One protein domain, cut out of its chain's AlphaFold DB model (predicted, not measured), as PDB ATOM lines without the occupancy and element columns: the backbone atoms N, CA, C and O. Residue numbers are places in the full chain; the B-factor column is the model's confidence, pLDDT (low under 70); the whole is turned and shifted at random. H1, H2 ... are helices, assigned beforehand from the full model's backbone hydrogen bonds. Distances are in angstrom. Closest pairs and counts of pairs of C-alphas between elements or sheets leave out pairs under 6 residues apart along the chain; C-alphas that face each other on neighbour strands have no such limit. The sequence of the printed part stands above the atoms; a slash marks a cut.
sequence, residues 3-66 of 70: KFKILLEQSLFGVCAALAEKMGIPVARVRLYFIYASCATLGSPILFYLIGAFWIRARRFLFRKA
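What this domain is: This is residues 3 to 66 of the 70 residues of the protein "PspC domain-containing protein" of Phaeodactylibacter sp (UniProt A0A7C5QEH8). Three helices make an open, flat zigzag: the first half of H2 packs steeply across the second half of H1, and H3 folds back from the far end of H2 at a corner, like a V. The beginning of H1, residues 3 to 11, and most of H3, residues 50 to 66, stick out from this frame. The printed part has 64 residues with three named helices, in the order H1, H2, H3, and no named strand; its class is all helix. It is loose, with a radius of gyration of the C-alphas of 14.3 A, and spans 46 by 29 by 15 A.

Where its parts are: H1, residues 3 to 23, begins at C-alpha 3 (-2.925, -24.644, 64.796) and is 29.9 A long from first to last C-alpha. H2, residues 27 to 43, begins at C-alpha 27 (4.460, -24.988, 43.321) and is 24.1 A long. H3, residues 45 to 66, is 32.6 A long and ends at C-alpha 66 (-2.177, -6.378, 20.547).

How they stand to each other: H1 touches H2 with residues 12 to 20 alone, and H2 touches H1 with residues 27 to 34 alone. Their closest C-alphas, of Ala 20 and Val 27, are 5.7 A apart. The two run opposite ways at a steep tilt of 69 degrees, only just short of about perpendicular. H2 and H3 touch only at the corner by their link, residues 40 to 41 with 47 to 48; the closest C-alphas, of Thr 41 and Phe 48, are 5.7 A apart. They run opposite ways at a steep tilt of 52 degrees. H1 and H3 are apart. Every O i to N i+4 pair is within hydrogen-bond range in H1 and H2, and 17 of 18 are in H3.

The domain as a whole: The C-alphas farthest apart, of Lys 3 and Ala 66, are 47.9 A apart. The printed part has no cut, and both links are tight. Its mean pLDDT is 70.1; 25 residues are under 70, among them residues 3 to 9, 41 to 45 and 57 to 66.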
ATOM      1  N   LYS A   3      -1.819 -25.122  65.649       64.62
ATOM      2  CA  LYS A   3      -2.925 -24.644  64.796       64.62
ATOM      3  C   LYS A   3      -2.503 -23.574  63.782       64.62
ATOM      4  O   LYS A   3      -2.999 -23.566  62.665       64.62
ATOM      5  N   PHE A   4      -1.555 -22.710  64.146       65.56
ATOM      6  CA  PHE A   4      -1.090 -21.627  63.275       65.56
ATOM      7  C   PHE A   4      -0.329 -22.138  62.046       65.56
ATOM      8  O   PHE A   4      -0.490 -21.592  60.961       65.56
ATOM      9  N   LYS A   5       0.452 -23.218  62.195       65.62
ATOM     10  CA  LYS A   5       1.152 -23.851  61.068       65.62
ATOM     11  C   LYS A   5       0.170 -24.470  60.080       65.62
ATOM     12  O   LYS A   5       0.313 -24.247  58.892       65.62
ATOM     13  N   ILE A   6      -0.873 -25.133  60.579       68.62
ATOM     14  CA  ILE A   6      -1.898 -25.785  59.750       68.62
ATOM     15  C   ILE A   6      -2.706 -24.744  58.965       68.62
ATOM     16  O   ILE A   6      -2.940 -24.910  57.772       68.62
ATOM     17  N   LEU A   7      -3.090 -23.641  59.616       67.88
ATOM     18  CA  LEU A   7      -3.796 -22.540  58.960       67.88
ATOM     19  C   LEU A   7      -2.918 -21.859  57.906       67.88
ATOM     20  O   LEU A   7      -3.390 -21.594  56.803       67.88
ATOM     21  N   LEU A   8      -1.639 -21.618  58.211       68.38
ATOM     22  CA  LEU A   8      -0.690 -21.084  57.238       68.38
ATOM     23  C   LEU A   8      -0.453 -22.064  56.094       68.38
ATOM     24  O   LEU A   8      -0.485 -21.636  54.954       68.38
ATOM     25  N   GLU A   9      -0.278 -23.357  56.353       68.12
ATOM     26  CA  GLU A   9      -0.118 -24.370  55.310       68.12
ATOM     27  C   GLU A   9      -1.326 -24.401  54.383       68.12
ATOM     28  O   GLU A   9      -1.131 -24.328  53.180       68.12
ATOM     29  N   GLN A  10      -2.553 -24.401  54.912       73.69
ATOM     30  CA  GLN A  10      -3.783 -24.354  54.112       73.69
ATOM     31  C   GLN A  10      -3.885 -23.062  53.282       73.69
ATOM     32  O   GLN A  10      -4.150 -23.109  52.080       73.69
ATOM     33  N   SER A  11      -3.609 -21.909  53.900       70.81
ATOM     34  CA  SER A  11      -3.648 -20.593  53.240       70.81
ATOM     35  C   SER A  11      -2.577 -20.474  52.148       70.81
ATOM     36  O   SER A  11      -2.845 -20.031  51.032       70.81
ATOM     37  N   LEU A  12      -1.352 -20.903  52.460       68.81
ATOM     38  CA  LEU A  12      -0.192 -20.871  51.573       68.81
ATOM     39  C   LEU A  12      -0.340 -21.864  50.426       68.81
ATOM     40  O   LEU A  12       0.012 -21.517  49.303       68.81
ATOM     41  N   PHE A  13      -0.866 -23.070  50.674       74.31
ATOM     42  CA  PHE A  13      -1.114 -24.046  49.613       74.31
ATOM     43  C   PHE A  13      -2.184 -23.555  48.647       74.31
ATOM     44  O   PHE A  13      -1.970 -23.640  47.442       74.31
ATOM     45  N   GLY A  14      -3.288 -22.995  49.150       75.44
ATOM     46  CA  GLY A  14      -4.357 -22.469  48.299       75.44
ATOM     47  C   GLY A  14      -3.875 -21.332  47.397       75.44
ATOM     48  O   GLY A  14      -4.098 -21.356  46.187       75.44
ATOM     49  N   VAL A  15      -3.136 -20.368  47.959       71.50
ATOM     50  CA  VAL A  15      -2.589 -19.243  47.185       71.50
ATOM     51  C   VAL A  15      -1.490 -19.705  46.228       71.50
ATOM     52  O   VAL A  15      -1.516 -19.327  45.060       71.50
ATOM     53  N   CYS A  16      -0.546 -20.543  46.672       70.81
ATOM     54  CA  CYS A  16       0.523 -21.033  45.799       70.81
ATOM     55  C   CYS A  16      -0.017 -21.907  44.662       70.81
ATOM     56  O   CYS A  16       0.509 -21.808  43.561       70.81
ATOM     57  N   ALA A  17      -1.053 -22.719  44.897       72.75
ATOM     58  CA  ALA A  17      -1.692 -23.533  43.864       72.75
ATOM     59  C   ALA A  17      -2.424 -22.661  42.835       72.75
ATOM     60  O   ALA A  17      -2.168 -22.789  41.643       72.75
ATOM     61  N   ALA A  18      -3.243 -21.702  43.280       72.81
ATOM     62  CA  ALA A  18      -3.946 -20.792  42.375       72.81
ATOM     63  C   ALA A  18      -2.983 -19.923  41.541       72.81
ATOM     64  O   ALA A  18      -3.240 -19.633  40.371       72.81
ATOM     65  N   LEU A  19      -1.857 -19.505  42.133       68.31
ATOM     66  CA  LEU A  19      -0.834 -18.716  41.445       68.31
ATOM     67  C   LEU A  19       0.024 -19.573  40.503       68.31
ATOM     68  O   LEU A  19       0.336 -19.130  39.400       68.31
ATOM     69  N   ALA A  20       0.370 -20.795  40.915       70.00
ATOM     70  CA  ALA A  20       1.052 -21.787  40.087       70.00
ATOM     71  C   ALA A  20       0.220 -22.152  38.854       70.00
ATOM     72  O   ALA A  20       0.756 -22.151  37.753       70.00
ATOM     73  N   GLU A  21      -1.083 -22.385  39.025       74.50
ATOM     74  CA  GLU A  21      -2.013 -22.722  37.944       74.50
ATOM     75  C   GLU A  21      -2.182 -21.560  36.958       74.50
ATOM     76  O   GLU A  21      -2.108 -21.749  35.747       74.50
ATOM     77  N   LYS A  22      -2.298 -20.320  37.457       71.00
ATOM     78  CA  LYS A  22      -2.344 -19.133  36.586       71.00
ATOM     79  C   LYS A  22      -1.040 -18.845  35.843       71.00
ATOM     80  O   LYS A  22      -1.092 -18.181  34.811       71.00
ATOM     81  N   MET A  23       0.111 -19.249  36.382       68.25
ATOM     82  CA  MET A  23       1.424 -18.959  35.786       68.25
ATOM     83  C   MET A  23       2.070 -20.159  35.074       68.25
ATOM     84  O   MET A  23       3.060 -19.966  34.376       68.25
ATOM     85  N   GLY A  24       1.547 -21.377  35.236       73.44
ATOM     86  CA  GLY A  24       2.149 -22.610  34.713       73.44
ATOM     87  C   GLY A  24       3.484 -22.991  35.374       73.44
ATOM     88  O   GLY A  24       4.308 -23.660  34.756       73.44
ATOM     89  N   ILE A  25       3.743 -22.540  36.608       74.31
ATOM     90  CA  ILE A  25       5.038 -22.707  37.302       74.31
ATOM     91  C   ILE A  25       4.899 -23.745  38.428       74.31
ATOM     92  O   ILE A  25       3.910 -23.711  39.158       74.31
ATOM     93  N   PRO A  26       5.892 -24.626  38.660       77.62
ATOM     94  CA  PRO A  26       5.853 -25.592  39.758       77.62
ATOM     95  C   PRO A  26       5.726 -24.931  41.143       77.62
ATOM     96  O   PRO A  26       6.480 -24.015  41.490       77.62
ATOM     97  N   VAL A  27       4.827 -25.475  41.971       75.56
ATOM     98  CA  VAL A  27       4.460 -24.988  43.321       75.56
ATOM     99  C   VAL A  27       5.673 -24.767  44.234       75.56
ATOM    100  O   VAL A  27       5.697 -23.813  45.010       75.56
ATOM    101  N   ALA A  28       6.718 -25.593  44.115       75.88
ATOM    102  CA  ALA A  28       7.949 -25.451  44.894       75.88
ATOM    103  C   ALA A  28       8.641 -24.090  44.677       75.88
ATOM    104  O   ALA A  28       9.089 -23.462  45.638       75.88
ATOM    105  N   ARG A  29       8.671 -23.596  43.429       75.81
ATOM    106  CA  ARG A  29       9.214 -22.267  43.111       75.81
ATOM    107  C   ARG A  29       8.314 -21.161  43.647       75.81
ATOM    108  O   ARG A  29       8.815 -20.198  44.217       75.81
ATOM    109  N   VAL A  30       6.997 -21.319  43.529       78.25
ATOM    110  CA  VAL A  30       6.019 -20.339  44.028       78.25
ATOM    111  C   VAL A  30       6.127 -20.163  45.543       78.25
ATOM    112  O   VAL A  30       6.123 -19.036  46.028       78.25
ATOM    113  N   ARG A  31       6.332 -21.255  46.292       78.62
ATOM    114  CA  ARG A  31       6.562 -21.206  47.745       78.62
ATOM    115  C   ARG A  31       7.794 -20.380  48.119       78.62
ATOM    116  O   ARG A  31       7.725 -19.579  49.048       78.62
ATOM    117  N   LEU A  32       8.904 -20.547  47.394       80.25
ATOM    118  CA  LEU A  32      10.123 -19.756  47.605       80.25
ATOM    119  C   LEU A  32       9.897 -18.276  47.284       80.25
ATOM    120  O   LEU A  32      10.275 -17.419  48.080       80.25
ATOM    121  N   TYR A  33       9.226 -17.972  46.168       78.50
ATOM    122  CA  TYR A  33       8.853 -16.598  45.823       78.50
ATOM    123  C   TYR A  33       7.939 -15.962  46.865       78.50
ATOM    124  O   TYR A  33       8.114 -14.787  47.162       78.50
ATOM    125  N   PHE A  34       7.002 -16.713  47.448       74.56
ATOM    126  CA  PHE A  34       6.127 -16.210  48.503       74.56
ATOM    127  C   PHE A  34       6.922 -15.797  49.746       74.56
ATOM    128  O   PHE A  34       6.715 -14.706  50.263       74.56
ATOM    129  N   ILE A  35       7.875 -16.622  50.191       80.06
ATOM    130  CA  ILE A  35       8.735 -16.311  51.345       80.06
ATOM    131  C   ILE A  35       9.609 -15.084  51.055       80.06
ATOM    132  O   ILE A  35       9.680 -14.170  51.877       80.06
ATOM    133  N   TYR A  36      10.211 -15.023  49.863       77.81
ATOM    134  CA  TYR A  36      10.980 -13.859  49.414       77.81
ATOM    135  C   TYR A  36      10.125 -12.596  49.343       77.81
ATOM    136  O   TYR A  36      10.549 -11.543  49.809       77.81
ATOM    137  N   ALA A  37       8.915 -12.701  48.792       76.00
ATOM    138  CA  ALA A  37       7.975 -11.599  48.705       76.00
ATOM    139  C   ALA A  37       7.551 -11.153  50.103       76.00
ATOM    140  O   ALA A  37       7.613  -9.964  50.378       76.00
ATOM    141  N   SER A  38       7.200 -12.060  51.016       73.94
ATOM    142  CA  SER A  38       6.869 -11.709  52.399       73.94
ATOM    143  C   SER A  38       8.022 -10.973  53.078       73.94
ATOM    144  O   SER A  38       7.796  -9.886  53.594       73.94
ATOM    145  N   CYS A  39       9.258 -11.471  53.008       75.00
ATOM    146  CA  CYS A  39      10.414 -10.755  53.559       75.00
ATOM    147  C   CYS A  39      10.664  -9.400  52.875       75.00
ATOM    148  O   CYS A  39      10.954  -8.420  53.555       75.00
ATOM    149  N   ALA A  40      10.499  -9.308  51.554       73.69
ATOM    150  CA  ALA A  40      10.671  -8.058  50.811       73.69
ATOM    151  C   ALA A  40       9.574  -7.024  51.126       73.69
ATOM    152  O   ALA A  40       9.844  -5.827  51.199       73.69
ATOM    153  N   THR A  41       8.342  -7.482  51.348       68.69
ATOM    154  CA  THR A  41       7.172  -6.634  51.628       68.69
ATOM    155  C   THR A  41       7.141  -6.185  53.084       68.69
ATOM    156  O   THR A  41       6.769  -5.050  53.368       68.69
ATOM    157  N   LEU A  42       7.564  -7.060  54.004       66.56
ATOM    158  CA  LEU A  42       7.691  -6.764  55.433       66.56
ATOM    159  C   LEU A  42       8.917  -5.884  55.737       66.56
ATOM    160  O   LEU A  42       8.916  -5.193  56.751       66.56
ATOM    161  N   GLY A  43       9.937  -5.878  54.866       66.06
ATOM    162  CA  GLY A  43      11.117  -5.016  54.989       66.06
ATOM    163  C   GLY A  43      10.871  -3.558  54.583       66.06
ATOM    164  O   GLY A  43      11.417  -2.653  55.206       66.06
ATOM    165  N   SER A  44      10.035  -3.304  53.568       65.56
ATOM    166  CA  SER A  44       9.513  -1.963  53.281       65.56
ATOM    167  C   SER A  44       8.344  -2.019  52.282       65.56
ATOM    168  O   SER A  44       8.541  -2.436  51.134       65.56
ATOM    169  N   PRO A  45       7.139  -1.535  52.642       68.75
ATOM    170  CA  PRO A  45       5.974  -1.533  51.751       68.75
ATOM    171  C   PRO A  45       6.169  -0.693  50.474       68.75
ATOM    172  O   PRO A  45       5.427  -0.869  49.506       68.75
ATOM    173  N   ILE A  46       7.195   0.169  50.420       73.00
ATOM    174  CA  ILE A  46       7.555   0.972  49.240       73.00
ATOM    175  C   ILE A  46       7.882   0.092  48.024       73.00
ATOM    176  O   ILE A  46       7.407   0.370  46.921       73.00
ATOM    177  N   LEU A  47       8.654  -0.985  48.204       71.19
ATOM    178  CA  LEU A  47       9.075  -1.846  47.090       71.19
ATOM    179  C   LEU A  47       7.893  -2.623  46.510       71.19
ATOM    180  O   LEU A  47       7.786  -2.781  45.295       71.19
ATOM    181  N   PHE A  48       6.964  -3.048  47.364       73.06
ATOM    182  CA  PHE A  48       5.761  -3.753  46.936       73.06
ATOM    183  C   PHE A  48       4.811  -2.846  46.148       73.06
ATOM    184  O   PHE A  48       4.277  -3.264  45.121       73.06
ATOM    185  N   TYR A  49       4.659  -1.583  46.565       70.44
ATOM    186  CA  TYR A  49       3.910  -0.587  45.796       70.44
ATOM    187  C   TYR A  49       4.559  -0.303  44.440       70.44
ATOM    188  O   TYR A  49       3.853  -0.238  43.433       70.44
ATOM    189  N   LEU A  50       5.891  -0.192  44.387       74.88
ATOM    190  CA  LEU A  50       6.614   0.043  43.139       74.88
ATOM    191  C   LEU A  50       6.462  -1.141  42.174       74.88
ATOM    192  O   LEU A  50       6.149  -0.933  41.006       74.88
ATOM    193  N   ILE A  51       6.596  -2.376  42.668       75.75
ATOM    194  CA  ILE A  51       6.402  -3.599  41.875       75.75
ATOM    195  C   ILE A  51       4.944  -3.723  41.429       75.75
ATOM    196  O   ILE A  51       4.696  -4.003  40.262       75.75
ATOM    197  N   GLY A  52       3.966  -3.469  42.304       75.50
ATOM    198  CA  GLY A  52       2.543  -3.519  41.962       75.50
ATOM    199  C   GLY A  52       2.147  -2.483  40.905       75.50
ATOM    200  O   GLY A  52       1.511  -2.825  39.903       75.50
ATOM    201  N   ALA A  53       2.575  -1.229  41.077       73.88
ATOM    202  CA  ALA A  53       2.349  -0.153  40.115       73.88
ATOM    203  C   ALA A  53       3.063  -0.425  38.781       73.88
ATOM    204  O   ALA A  53       2.465  -0.264  37.711       73.88
ATOM    205  N   PHE A  54       4.310  -0.907  38.833       72.00
ATOM    206  CA  PHE A  54       5.071  -1.315  37.655       72.00
ATOM    207  C   PHE A  54       4.400  -2.486  36.940       72.00
ATOM    208  O   PHE A  54       4.276  -2.462  35.724       72.00
ATOM    209  N   TRP A  55       3.868  -3.464  37.669       75.94
ATOM    210  CA  TRP A  55       3.205  -4.633  37.098       75.94
ATOM    211  C   TRP A  55       1.858  -4.292  36.452       75.94
ATOM    212  O   TRP A  55       1.529  -4.808  35.384       75.94
ATOM    213  N   ILE A  56       1.069  -3.394  37.050       70.81
ATOM    214  CA  ILE A  56      -0.144  -2.841  36.422       70.81
ATOM    215  C   ILE A  56       0.200  -2.078  35.139       70.81
ATOM    216  O   ILE A  56      -0.536  -2.152  34.150       70.81
ATOM    217  N   ARG A  57       1.323  -1.353  35.129       66.00
ATOM    218  CA  ARG A  57       1.780  -0.610  33.953       66.00
ATOM    219  C   ARG A  57       2.361  -1.529  32.873       66.00
ATOM    220  O   ARG A  57       2.032  -1.347  31.705       66.00
ATOM    221  N   ALA A  58       3.122  -2.551  33.255       69.38
ATOM    222  CA  ALA A  58       3.693  -3.569  32.377       69.38
ATOM    223  C   ALA A  58       2.608  -4.452  31.751       69.38
ATOM    224  O   ALA A  58       2.631  -4.674  30.543       69.38
ATOM    225  N   ARG A  59       1.592  -4.870  32.522       61.56
ATOM    226  CA  ARG A  59       0.407  -5.544  31.965       61.56
ATOM    227  C   ARG A  59      -0.310  -4.662  30.953       61.56
ATOM    228  O   ARG A  59      -0.595  -5.131  29.861       61.56
ATOM    229  N   ARG A  60      -0.537  -3.376  31.247       60.31
ATOM    230  CA  ARG A  60      -1.117  -2.449  30.256       60.31
ATOM    231  C   ARG A  60      -0.265  -2.313  28.992       60.31
ATOM    232  O   ARG A  60      -0.823  -2.136  27.918       60.31
ATOM    233  N   PHE A  61       1.057  -2.424  29.101       58.03
ATOM    234  CA  PHE A  61       1.959  -2.396  27.949       58.03
ATOM    235  C   PHE A  61       1.913  -3.692  27.125       58.03
ATOM    236  O   PHE A  61       1.884  -3.631  25.899       58.03
ATOM    237  N   LEU A  62       1.836  -4.851  27.784       57.12
ATOM    238  CA  LEU A  62       1.650  -6.154  27.133       57.12
ATOM    239  C   LEU A  62       0.288  -6.243  26.423       57.12
ATOM    240  O   LEU A  62       0.230  -6.697  25.288       57.12
ATOM    241  N   PHE A  63      -0.782  -5.724  27.033       53.38
ATOM    242  CA  PHE A  63      -2.115  -5.656  26.418       53.38
ATOM    243  C   PHE A  63      -2.240  -4.594  25.309       53.38
ATOM    244  O   PHE A  63      -3.117  -4.716  24.461       53.38
ATOM    245  N   ARG A  64      -1.366  -3.576  25.258       49.81
ATOM    246  CA  ARG A  64      -1.334  -2.582  24.163       49.81
ATOM    247  C   ARG A  64      -0.545  -3.024  22.933       49.81
ATOM    248  O   ARG A  64      -0.715  -2.434  21.873       49.81
ATOM    249  N   LYS A  65       0.306  -4.050  23.031       47.09
ATOM    250  CA  LYS A  65       0.986  -4.601  21.845       47.09
ATOM    251  C   LYS A  65       0.045  -5.387  20.925       47.09
ATOM    252  O   LYS A  65       0.415  -5.623  19.784       47.09
ATOM    253  N   ALA A  66      -1.164  -5.725  21.377       53.56
ATOM    254  CA  ALA A  66      -2.177  -6.378  20.547       53.56
ATOM    255  C   ALA A  66      -2.944  -5.420  19.611       53.56
ATOM    256  O   ALA A  66      -3.674  -5.897  18.756       53.56
TER     257      ALA A  66